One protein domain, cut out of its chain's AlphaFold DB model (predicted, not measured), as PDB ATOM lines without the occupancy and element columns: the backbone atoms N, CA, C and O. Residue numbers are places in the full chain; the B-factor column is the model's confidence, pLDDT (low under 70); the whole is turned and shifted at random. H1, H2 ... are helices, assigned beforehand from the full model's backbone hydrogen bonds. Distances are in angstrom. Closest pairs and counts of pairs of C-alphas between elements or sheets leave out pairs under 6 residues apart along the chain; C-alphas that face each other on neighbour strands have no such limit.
ATOM      1  N   ASP A 932     109.998  30.008  86.717       79.56
ATOM      2  CA  ASP A 932     108.905  29.634  87.615       79.56
ATOM      3  C   ASP A 932     107.796  28.931  86.828       79.56
ATOM      4  O   ASP A 932     107.223  29.511  85.907       79.56
ATOM      5  N   LEU A 933     107.433  27.710  87.207       80.12
ATOM      6  CA  LEU A 933     106.360  26.961  86.547       80.12
ATOM      7  C   LEU A 933     104.950  27.527  86.831       80.12
ATOM      8  O   LEU A 933     103.981  27.075  86.222       80.12
ATOM      9  N   ASN A 934     104.824  28.536  87.704       76.75
ATOM     10  CA  ASN A 934     103.619  29.362  87.845       76.75
ATOM     11  C   ASN A 934     103.624  30.630  86.974       76.75
ATOM     12  O   ASN A 934     102.564  31.232  86.802       76.75
ATOM     13  N   SER A 935     104.769  31.058  86.428       81.00
ATOM     14  CA  SER A 935     104.809  32.267  85.598       81.00
ATOM     15  C   SER A 935     104.166  32.014  84.226       81.00
ATOM     16  O   SER A 935     104.500  31.018  83.571       81.00
ATOM     17  N   PRO A 936     103.289  32.914  83.733       83.62
ATOM     18  CA  PRO A 936     102.772  32.824  82.370       83.62
ATOM     19  C   PRO A 936     103.895  32.942  81.327       83.62
ATOM     20  O   PRO A 936     103.809  32.319  80.268       83.62
ATOM     21  N   ASP A 937     104.974  33.659  81.648       87.00
ATOM     22  CA  ASP A 937     106.090  33.925  80.735       87.00
ATOM     23  C   ASP A 937     107.033  32.724  80.548       87.00
ATOM     24  O   ASP A 937     107.957  32.782  79.738       87.00
ATOM     25  N   THR A 938     106.826  31.627  81.282       89.12
ATOM     26  CA  THR A 938     107.695  30.448  81.211       89.12
ATOM     27  C   THR A 938     107.568  29.719  79.870       89.12
ATOM     28  O   THR A 938     106.452  29.352  79.503       89.12
ATOM     29  N   PRO A 939     108.674  29.480  79.139       92.12
ATOM     30  CA  PRO A 939     108.688  28.737  77.878       92.12
ATOM     31  C   PRO A 939     108.048  27.342  77.936       92.12
ATOM     32  O   PRO A 939     108.282  26.567  78.865       92.12
ATOM     33  N   ASP A 940     107.298  26.974  76.892       90.38
ATOM     34  CA  ASP A 940     106.647  25.656  76.788       90.38
ATOM     35  C   ASP A 940     107.637  24.473  76.813       90.38
ATOM     36  O   ASP A 940     107.312  23.411  77.353       90.38
ATOM     37  N   HIS A 941     108.857  24.639  76.284       89.38
ATOM     38  CA  HIS A 941     109.881  23.582  76.309       89.38
ATOM     39  C   HIS A 941     110.390  23.301  77.728       89.38
ATOM     40  O   HIS A 941     110.735  22.165  78.038       89.38
ATOM     41  N   ILE A 942     110.360  24.296  78.620       90.19
ATOM     42  CA  ILE A 942     110.699  24.111  80.037       90.19
ATOM     43  C   ILE A 942     109.628  23.276  80.741       90.19
ATOM     44  O   ILE A 942     109.970  22.368  81.497       90.19
ATOM     45  N   PHE A 943     108.342  23.507  80.456       88.69
ATOM     46  CA  PHE A 943     107.280  22.630  80.956       88.69
ATOM     47  C   PHE A 943     107.449  21.196  80.445       88.69
ATOM     48  O   PHE A 943     107.309  20.253  81.218       88.69
ATOM     49  N   GLU A 944     107.777  21.010  79.167       87.44
ATOM     50  CA  GLU A 944     107.991  19.679  78.590       87.44
ATOM     51  C   GLU A 944     109.214  18.973  79.208       87.44
ATOM     52  O   GLU A 944     109.091  17.840  79.675       87.44
ATOM     53  N   ARG A 945     110.358  19.663  79.331       86.25
ATOM     54  CA  ARG A 945     111.566  19.156  80.002       86.25
ATOM     55  C   ARG A 945     111.304  18.810  81.476       86.25
ATOM     56  O   ARG A 945     111.678  17.730  81.934       86.25
ATOM     57  N   PHE A 946     110.621  19.685  82.216       84.31
ATOM     58  CA  PHE A 946     110.266  19.439  83.613       84.31
ATOM     59  C   PHE A 946     109.305  18.254  83.768       84.31
ATOM     60  O   PHE A 946     109.521  17.404  84.628       84.31
ATOM     61  N   ASN A 947     108.278  18.148  82.917       82.56
ATOM     62  CA  ASN A 947     107.350  17.017  82.918       82.56
ATOM     63  C   ASN A 947     108.086  15.688  82.666       82.56
ATOM     64  O   ASN A 947     107.802  14.696  83.338       82.56
ATOM     65  N   GLN A 948     109.058  15.671  81.747       79.25
ATOM     66  CA  GLN A 948     109.907  14.504  81.491       79.25
ATOM     67  C   GLN A 948     110.742  14.132  82.725       79.25
ATOM     68  O   GLN A 948     110.731  12.968  83.122       79.25
ATOM     69  N   ALA A 949     111.391  15.100  83.384       76.50
ATOM     70  CA  ALA A 949     112.122  14.869  84.634       76.50
ATOM     71  C   ALA A 949     111.203  14.369  85.771       76.50
ATOM     72  O   ALA A 949     111.557  13.436  86.490       76.50
ATOM     73  N   TYR A 950     109.997  14.928  85.899       76.94
ATOM     74  CA  TYR A 950     109.001  14.564  86.913       76.94
ATOM     75  C   TYR A 950     108.484  13.126  86.740       76.94
ATOM     76  O   TYR A 950     108.418  12.358  87.705       76.94
ATOM     77  N   VAL A 951     108.162  12.735  85.501       74.25
ATOM     78  CA  VAL A 951     107.759  11.360  85.156       74.25
ATOM     79  C   VAL A 951     108.934  10.394  85.318       74.25
ATOM     80  O   VAL A 951     108.756   9.317  85.888       74.25
ATOM     81  N   ALA A 952     110.137  10.781  84.883       67.88
ATOM     82  CA  ALA A 952     111.343   9.973  85.044       67.88
ATOM     83  C   ALA A 952     111.695   9.744  86.521       67.88
ATOM     84  O   ALA A 952     112.112   8.645  86.863       67.88
ATOM     85  N   ALA A 953     111.492  10.725  87.403       66.62
ATOM     86  CA  ALA A 953     111.763  10.585  88.832       66.62
ATOM     87  C   ALA A 953     110.785   9.627  89.546       66.62
ATOM     88  O   ALA A 953     111.180   8.932  90.482       66.62
ATOM     89  N   GLY A 954     109.531   9.539  89.082       66.06
ATOM     90  CA  GLY A 954     108.476   8.779  89.762       66.06
ATOM     91  C   GLY A 954     107.952   9.498  91.010       66.06
ATOM     92  O   GLY A 954     107.813   8.882  92.066       66.06
ATOM     93  N   SER A 955     107.707  10.809  90.891       66.81
ATOM     94  CA  SER A 955     107.369  11.697  92.012       66.81
ATOM     95  C   SER A 955     106.216  11.184  92.899       66.81
ATOM     96  O   SER A 955     105.178  10.759  92.382       66.81
ATOM     97  N   PRO A 956     106.318  11.306  94.240       63.06
ATOM     98  CA  PRO A 956     105.251  10.933  95.173       63.06
ATOM     99  C   PRO A 956     104.067  11.916  95.163       63.06
ATOM    100  O   PRO A 956     103.037  11.638  95.774       63.06
ATOM    101  N   ASN A 957     104.185  13.075  94.500       63.88
ATOM    102  CA  ASN A 957     103.193  14.158  94.539       63.88
ATOM    103  C   ASN A 957     102.033  13.970  93.536       63.88
ATOM    104  O   ASN A 957     101.418  14.949  93.097       63.88
ATOM    105  N   GLY A 958     101.722  12.718  93.188       65.94
ATOM    106  CA  GLY A 958     100.661  12.337  92.255       65.94
ATOM    107  C   GLY A 958     101.002  12.598  90.786       65.94
ATOM    108  O   GLY A 958     102.054  13.153  90.457       65.94
ATOM    109  N   ALA A 959     100.093  12.198  89.895       67.19
ATOM    110  CA  ALA A 959     100.217  12.442  88.460       67.19
ATOM    111  C   ALA A 959     100.252  13.948  88.129       67.19
ATOM    112  O   ALA A 959      99.754  14.784  88.887       67.19
ATOM    113  N   LEU A 960     100.829  14.288  86.974       74.19
ATOM    114  CA  LEU A 960     100.722  15.628  86.392       74.19
ATOM    115  C   LEU A 960      99.247  16.004  86.162       74.19
ATOM    116  O   LEU A 960      98.382  15.129  86.081       74.19
ATOM    117  N   ASN A 961      98.960  17.301  86.056       71.69
ATOM    118  CA  ASN A 961      97.588  17.767  85.859       71.69
ATOM    119  C   ASN A 961      97.018  17.260  84.524       71.69
ATOM    120  O   ASN A 961      97.744  17.039  83.553       71.69
ATOM    121  N   SER A 962      95.696  17.120  84.450       70.38
ATOM    122  CA  SER A 962      95.002  16.832  83.195       70.38
ATOM    123  C   SER A 962      95.055  18.045  82.260       70.38
ATOM    124  O   SER A 962      94.463  19.079  82.568       70.38
ATOM    125  N   GLY A 963      95.720  17.912  81.111       74.94
ATOM    126  CA  GLY A 963      95.861  18.985  80.125       74.94
ATOM    127  C   GLY A 963      96.411  18.485  78.790       74.94
ATOM    128  O   GLY A 963      97.148  17.494  78.749       74.94
ATOM    129  N   ALA A 964      96.051  19.153  77.692       80.06
ATOM    130  CA  ALA A 964      96.471  18.758  76.347       80.06
ATOM    131  C   ALA A 964      97.931  19.165  76.072       80.06
ATOM    132  O   ALA A 964      98.706  18.411  75.479       80.06
ATOM    133  N   THR A 965      98.328  20.338  76.557       86.38
ATOM    134  CA  THR A 965      99.663  20.926  76.397       86.38
ATOM    135  C   THR A 965     100.596  20.590  77.564       86.38
ATOM    136  O   THR A 965     100.156  20.268  78.670       86.38
ATOM    137  N   ALA A 966     101.911  20.688  77.342       83.56
ATOM    138  CA  ALA A 966     102.913  20.510  78.399       83.56
ATOM    139  C   ALA A 966     102.718  21.503  79.558       83.56
ATOM    140  O   ALA A 966     102.835  21.124  80.726       83.56
ATOM    141  N   ARG A 967     102.351  22.744  79.219       86.69
ATOM    142  CA  ARG A 967     102.010  23.816  80.155       86.69
ATOM    143  C   ARG A 967     100.846  23.431  81.061       86.69
ATOM    144  O   ARG A 967     101.021  23.405  82.271       86.69
ATOM    145  N   GLU A 968      99.691  23.058  80.509       84.69
ATOM    146  CA  GLU A 968      98.522  22.676  81.321       84.69
ATOM    147  C   GLU A 968      98.818  21.495  82.262       84.69
ATOM    148  O   GLU A 968      98.327  21.476  83.389       84.69
ATOM    149  N   ARG A 969      99.665  20.541  81.839       82.12
ATOM    150  CA  ARG A 969     100.108  19.415  82.681       82.12
ATOM    151  C   ARG A 969     101.011  19.835  83.851       82.12
ATOM    152  O   ARG A 969     100.941  19.211  84.913       82.12
ATOM    153  N   GLY A 970     101.860  20.850  83.657       77.62
ATOM    154  CA  GLY A 970     102.905  21.257  84.607       77.62
ATOM    155  C   GLY A 970     102.618  22.517  85.437       77.62
ATOM    156  O   GLY A 970     103.233  22.696  86.486       77.62
ATOM    157  N   VAL A 971     101.690  23.387  85.025       77.25
ATOM    158  CA  VAL A 971     101.302  24.600  85.779       77.25
ATOM    159  C   VAL A 971     100.828  24.244  87.195       77.25
ATOM    160  O   VAL A 971     100.206  23.208  87.420       77.25
ATOM    161  N   GLY A 972     101.146  25.081  88.184       67.56
ATOM    162  CA  GLY A 972     100.881  24.799  89.598       67.56
ATOM    163  C   GLY A 972     101.979  23.971  90.275       67.56
ATOM    164  O   GLY A 972     102.112  24.035  91.495       67.56
ATOM    165  N   ARG A 973     102.831  23.256  89.524       71.12
ATOM    166  CA  ARG A 973     104.030  22.560  90.043       71.12
ATOM    167  C   ARG A 973     105.199  23.532  90.270       71.12
ATOM    168  O   ARG A 973     106.340  23.256  89.901       71.12
ATOM    169  N   ALA A 974     104.914  24.705  90.829       62.69
ATOM    170  CA  ALA A 974     105.932  25.681  91.180       62.69
ATOM    171  C   ALA A 974     106.535  25.354  92.543       62.69
ATOM    172  O   ALA A 974     105.861  25.401  93.573       62.69
ATOM    173  N   PHE A 975     107.830  25.067  92.520       62.53
ATOM    174  CA  PHE A 975     108.646  24.835  93.697       62.53
ATOM    175  C   PHE A 975     108.516  25.997  94.681       62.53
ATOM    176  O   PHE A 975     108.804  27.145  94.348       62.53
ATOM    177  N   GLY A 976     108.126  25.687  95.909       59.00
ATOM    178  CA  GLY A 976     108.118  26.639  97.004       59.00
ATOM    179  C   GLY A 976     106.872  27.516  97.119       59.00
ATOM    180  O   GLY A 976     106.639  28.093  98.184       59.00
ATOM    181  N   PHE A 977     106.022  27.540  96.092       62.59
ATOM    182  CA  PHE A 977     104.773  28.296  96.083       62.59
ATOM    183  C   PHE A 977     103.557  27.411  96.381       62.59
ATOM    184  O   PHE A 977     103.557  26.198  96.159       62.59
ATOM    185  N   PHE A 978     102.495  28.024  96.908       64.44
ATOM    186  CA  PHE A 978     101.247  27.322  97.202       64.44
ATOM    187  C   PHE A 978     100.579  26.840  95.907       64.44
ATOM    188  O   PHE A 978     100.192  27.645  95.060       64.44
ATOM    189  N   ASN A 979     100.407  25.526  95.770       64.62
ATOM    190  CA  ASN A 979      99.685  24.925  94.660       64.62
ATOM    191  C   ASN A 979      98.193  24.833  95.025       64.62
ATOM    192  O   ASN A 979      97.785  24.014  95.854       64.62
ATOM    193  N   SER A 980      97.372  25.659  94.372       60.50
ATOM    194  CA  SER A 980      95.915  25.710  94.558       60.50
ATOM    195  C   SER A 980      95.175  24.441  94.115       60.50
ATOM    196  O   SER A 980      94.064  24.206  94.582       60.50
ATOM    197  N   VAL A 981      95.788  23.605  93.271       60.38
ATOM    198  CA  VAL A 981      95.256  22.304  92.827       60.38
ATOM    199  C   VAL A 981      95.534  21.203  93.861       60.38
ATOM    200  O   VAL A 981      94.716  20.305  94.037       60.38
ATOM    201  N   LEU A 982      96.664  21.274  94.577       59.94
ATOM    202  CA  LEU A 982      97.048  20.293  95.609       59.94
ATOM    203  C   LEU A 982      96.690  20.714  97.043       59.94
ATOM    204  O   LEU A 982      96.852  19.913  97.965       59.94
ATOM    205  N   GLY A 983      96.280  21.967  97.259       66.31
ATOM    206  CA  GLY A 983      95.991  22.522  98.587       66.31
ATOM    207  C   GLY A 983      97.216  22.658  99.504       66.31
ATOM    208  O   GLY A 983      97.062  22.756 100.719       66.31
ATOM    209  N   ARG A 984      98.434  22.630  98.948       67.69
ATOM    210  CA  ARG A 984      99.711  22.671  99.684       67.69
ATOM    211  C   ARG A 984     100.826  23.248  98.817       67.69
ATOM    212  O   ARG A 984     100.701  23.282  97.598       67.69
ATOM    213  N   THR A 985     101.935  23.653  99.424       69.94
ATOM    214  CA  THR A 985     103.160  24.002  98.689       69.94
ATOM    215  C   THR A 985     103.696  22.783  97.937       69.94
ATOM    216  O   THR A 985     103.897  21.736  98.557       69.94
ATOM    217  N   ASP A 986     103.933  22.895  96.626       70.44
ATOM    218  CA  ASP A 986     104.706  21.876  95.902       70.44
ATOM    219  C   ASP A 986     106.195  22.228  96.007       70.44
ATOM    220  O   ASP A 986     106.576  23.389  95.922       70.44
ATOM    221  N   LEU A 987     107.045  21.235  96.241       69.12
ATOM    222  CA  LEU A 987     108.503  21.406  96.316       69.12
ATOM    223  C   LEU A 987     109.200  20.681  95.156       69.12
ATOM    224  O   LEU A 987     110.410  20.499  95.175       69.12
ATOM    225  N   ASN A 988     108.435  20.247  94.150       72.12
ATOM    226  CA  ASN A 988     108.906  19.503  92.983       72.12
ATOM    227  C   ASN A 988     109.712  18.269  93.413       72.12
ATOM    228  O   ASN A 988     110.815  18.026  92.928       72.12
ATOM    229  N   LEU A 989     109.161  17.516  94.372       72.50
ATOM    230  CA  LEU A 989     109.820  16.351  94.958       72.50
ATOM    231  C   LEU A 989     110.069  15.286  93.886       72.50
ATOM    232  O   LEU A 989     109.124  14.787  93.272       72.50
ATOM    233  N   ALA A 990     111.326  14.892  93.706       68.19
ATOM    234  CA  ALA A 990     111.709  13.772  92.858       68.19
ATOM    235  C   ALA A 990     111.305  12.426  93.486       68.19
ATOM    236  O   ALA A 990     110.924  11.505  92.772       68.19
ATOM    237  N   ASN A 991     111.353  12.300  94.819       68.56
ATOM    238  CA  ASN A 991     111.002  11.066  95.531       68.56
ATOM    239  C   ASN A 991     110.408  11.326  96.932       68.56
ATOM    240  O   ASN A 991     110.400  12.451  97.432       68.56
ATOM    241  N   ALA A 992     109.914  10.265  97.579       67.75
ATOM    242  CA  ALA A 992     109.308  10.322  98.916       67.75
ATOM    243  C   ALA A 992     110.280  10.718 100.047       67.75
ATOM    244  O   ALA A 992     109.829  11.115 101.118       67.75
ATOM    245  N   ASN A 993     111.596  10.667  99.810       66.69
ATOM    246  CA  ASN A 993     112.623  11.023 100.795       66.69
ATOM    247  C   ASN A 993     112.916  12.539 100.822       66.69
ATOM    248  O   ASN A 993     113.837  12.985 101.506       66.69
ATOM    249  N   GLY A 994     112.155  13.341 100.068       66.12
ATOM    250  CA  GLY A 994     112.291  14.797 100.034       66.12
ATOM    251  C   GLY A 994     113.402  15.315  99.119       66.12
ATOM    252  O   GLY A 994     113.698  16.506  99.177       66.12
ATOM    253  N   ALA A 995     114.008  14.463  98.283       68.00
ATOM    254  CA  ALA A 995     114.878  14.924  97.202       68.00
ATOM    255  C   ALA A 995     114.059  15.703  96.163       68.00
ATOM    256  O   ALA A 995     112.876  15.414  95.954       68.00
ATOM    257  N   LEU A 996     114.683  16.678  95.511       70.25
ATOM    258  CA  LEU A 996     114.030  17.636  94.617       70.25
ATOM    259  C   LEU A 996     114.383  17.310  93.158       70.25
ATOM    260  O   LEU A 996     115.391  16.662  92.891       70.25
ATOM    261  N   ILE A 997     113.553  17.730  92.205       72.06
ATOM    262  CA  ILE A 997     113.953  17.787  90.795       72.06
ATOM    263  C   ILE A 997     114.895  18.986  90.650       72.06
ATOM    264  O   ILE A 997     114.477  20.114  90.939       72.06
ATOM    265  N   ASN A 998     116.138  18.740  90.224       69.69
ATOM    266  CA  ASN A 998     117.174  19.771  90.145       69.69
ATOM    267  C   ASN A 998     116.745  20.963  89.264       69.69
ATOM    268  O   ASN A 998     115.912  20.846  88.353       69.69
ATOM    269  N   PHE A 999     117.294  22.142  89.559       72.06
ATOM    270  CA  PHE A 999     116.829  23.420  89.011       72.06
ATOM    271  C   PHE A 999     117.070  23.563  87.498       72.06
ATOM    272  O   PHE A 999     116.313  24.262  86.827       72.06
ATOM    273  N   GLU A1000     118.044  22.847  86.942       75.44
ATOM    274  CA  GLU A1000     118.392  22.733  85.522       75.44
ATOM    275  C   GLU A1000     117.260  22.118  84.676       75.44
ATOM    276  O   GLU A1000     117.172  22.333  83.465       75.44
ATOM    277  N   ALA A1001     116.306  21.412  85.292       78.62
ATOM    278  CA  ALA A1001     115.068  21.049  84.602       78.62
ATOM    279  C   ALA A1001     114.233  22.287  84.199       78.62
ATOM    280  O   ALA A1001     113.336  22.170  83.365       78.62
ATOM    281  N   ARG A1002     114.525  23.467  84.774       81.44
ATOM    282  CA  ARG A1002     113.782  24.730  84.615       81.44
ATOM    283  C   ARG A1002     114.568  25.866  83.950       81.44
ATOM    284  O   ARG A1002     114.066  26.986  83.905       81.44
ATOM    285  N   VAL A1003     115.792  25.635  83.481       83.25
ATOM    286  CA  VAL A1003     116.631  26.681  82.859       83.25
ATOM    287  C   VAL A1003     116.301  26.849  81.369       83.25
ATOM    288  O   VAL A1003     115.868  25.879  80.742       83.25
TER     289      VAL A1003
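This is residues 932 to 1003 of the 1280 residues of the protein "TonB-dependent receptor" of Acidobacteria bacterium (UniProt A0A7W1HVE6). Little of this domain is regular structure: one longer helix, H1, has two short helices, H2 and H3, packed on different sides of it, and long loops make much of the rest. Within the stretch 971 to 998, residues 978 to 979 pair with 984 to 985, antiparallel, in a small loop. The printed part has 72 residues, 23 of them in the named helices, in the order H1, H2, H3, with no named strand; the class is all helix. It is compact, with a radius of gyration of the C-alphas of 10.9 A, and rounded, spanning 30 by 24 by 20 A.

H1, residues 940 to 953, begins at C-alpha 940 (106.647, 25.656, 76.788) and is 20.0 A long. H2 is residues 966 to 970. H3, residues 999 to 1002, ends at C-alpha 1002 (113.782, 24.730, 84.615).

H1 touches H2, the closest C-alphas being those of Glu 944 and Ala 966, 5.1 A apart. H1 touches H3, closest at the C-alphas of Phe 946 and Ala 1001, 5.2 A. H2 and H3 are apart. In H1 and H2 every O i to N i+4 pair is within hydrogen-bond range; H3 is too short for one.

The farthest C-alphas, of Asp 937 and Asn 993, are 31.1 A apart. The printed part has no cut; both links are long. Mean pLDDT of the printed part is 74.2, with 29 residues under 70, among them 952 to 959 and 974 to 985.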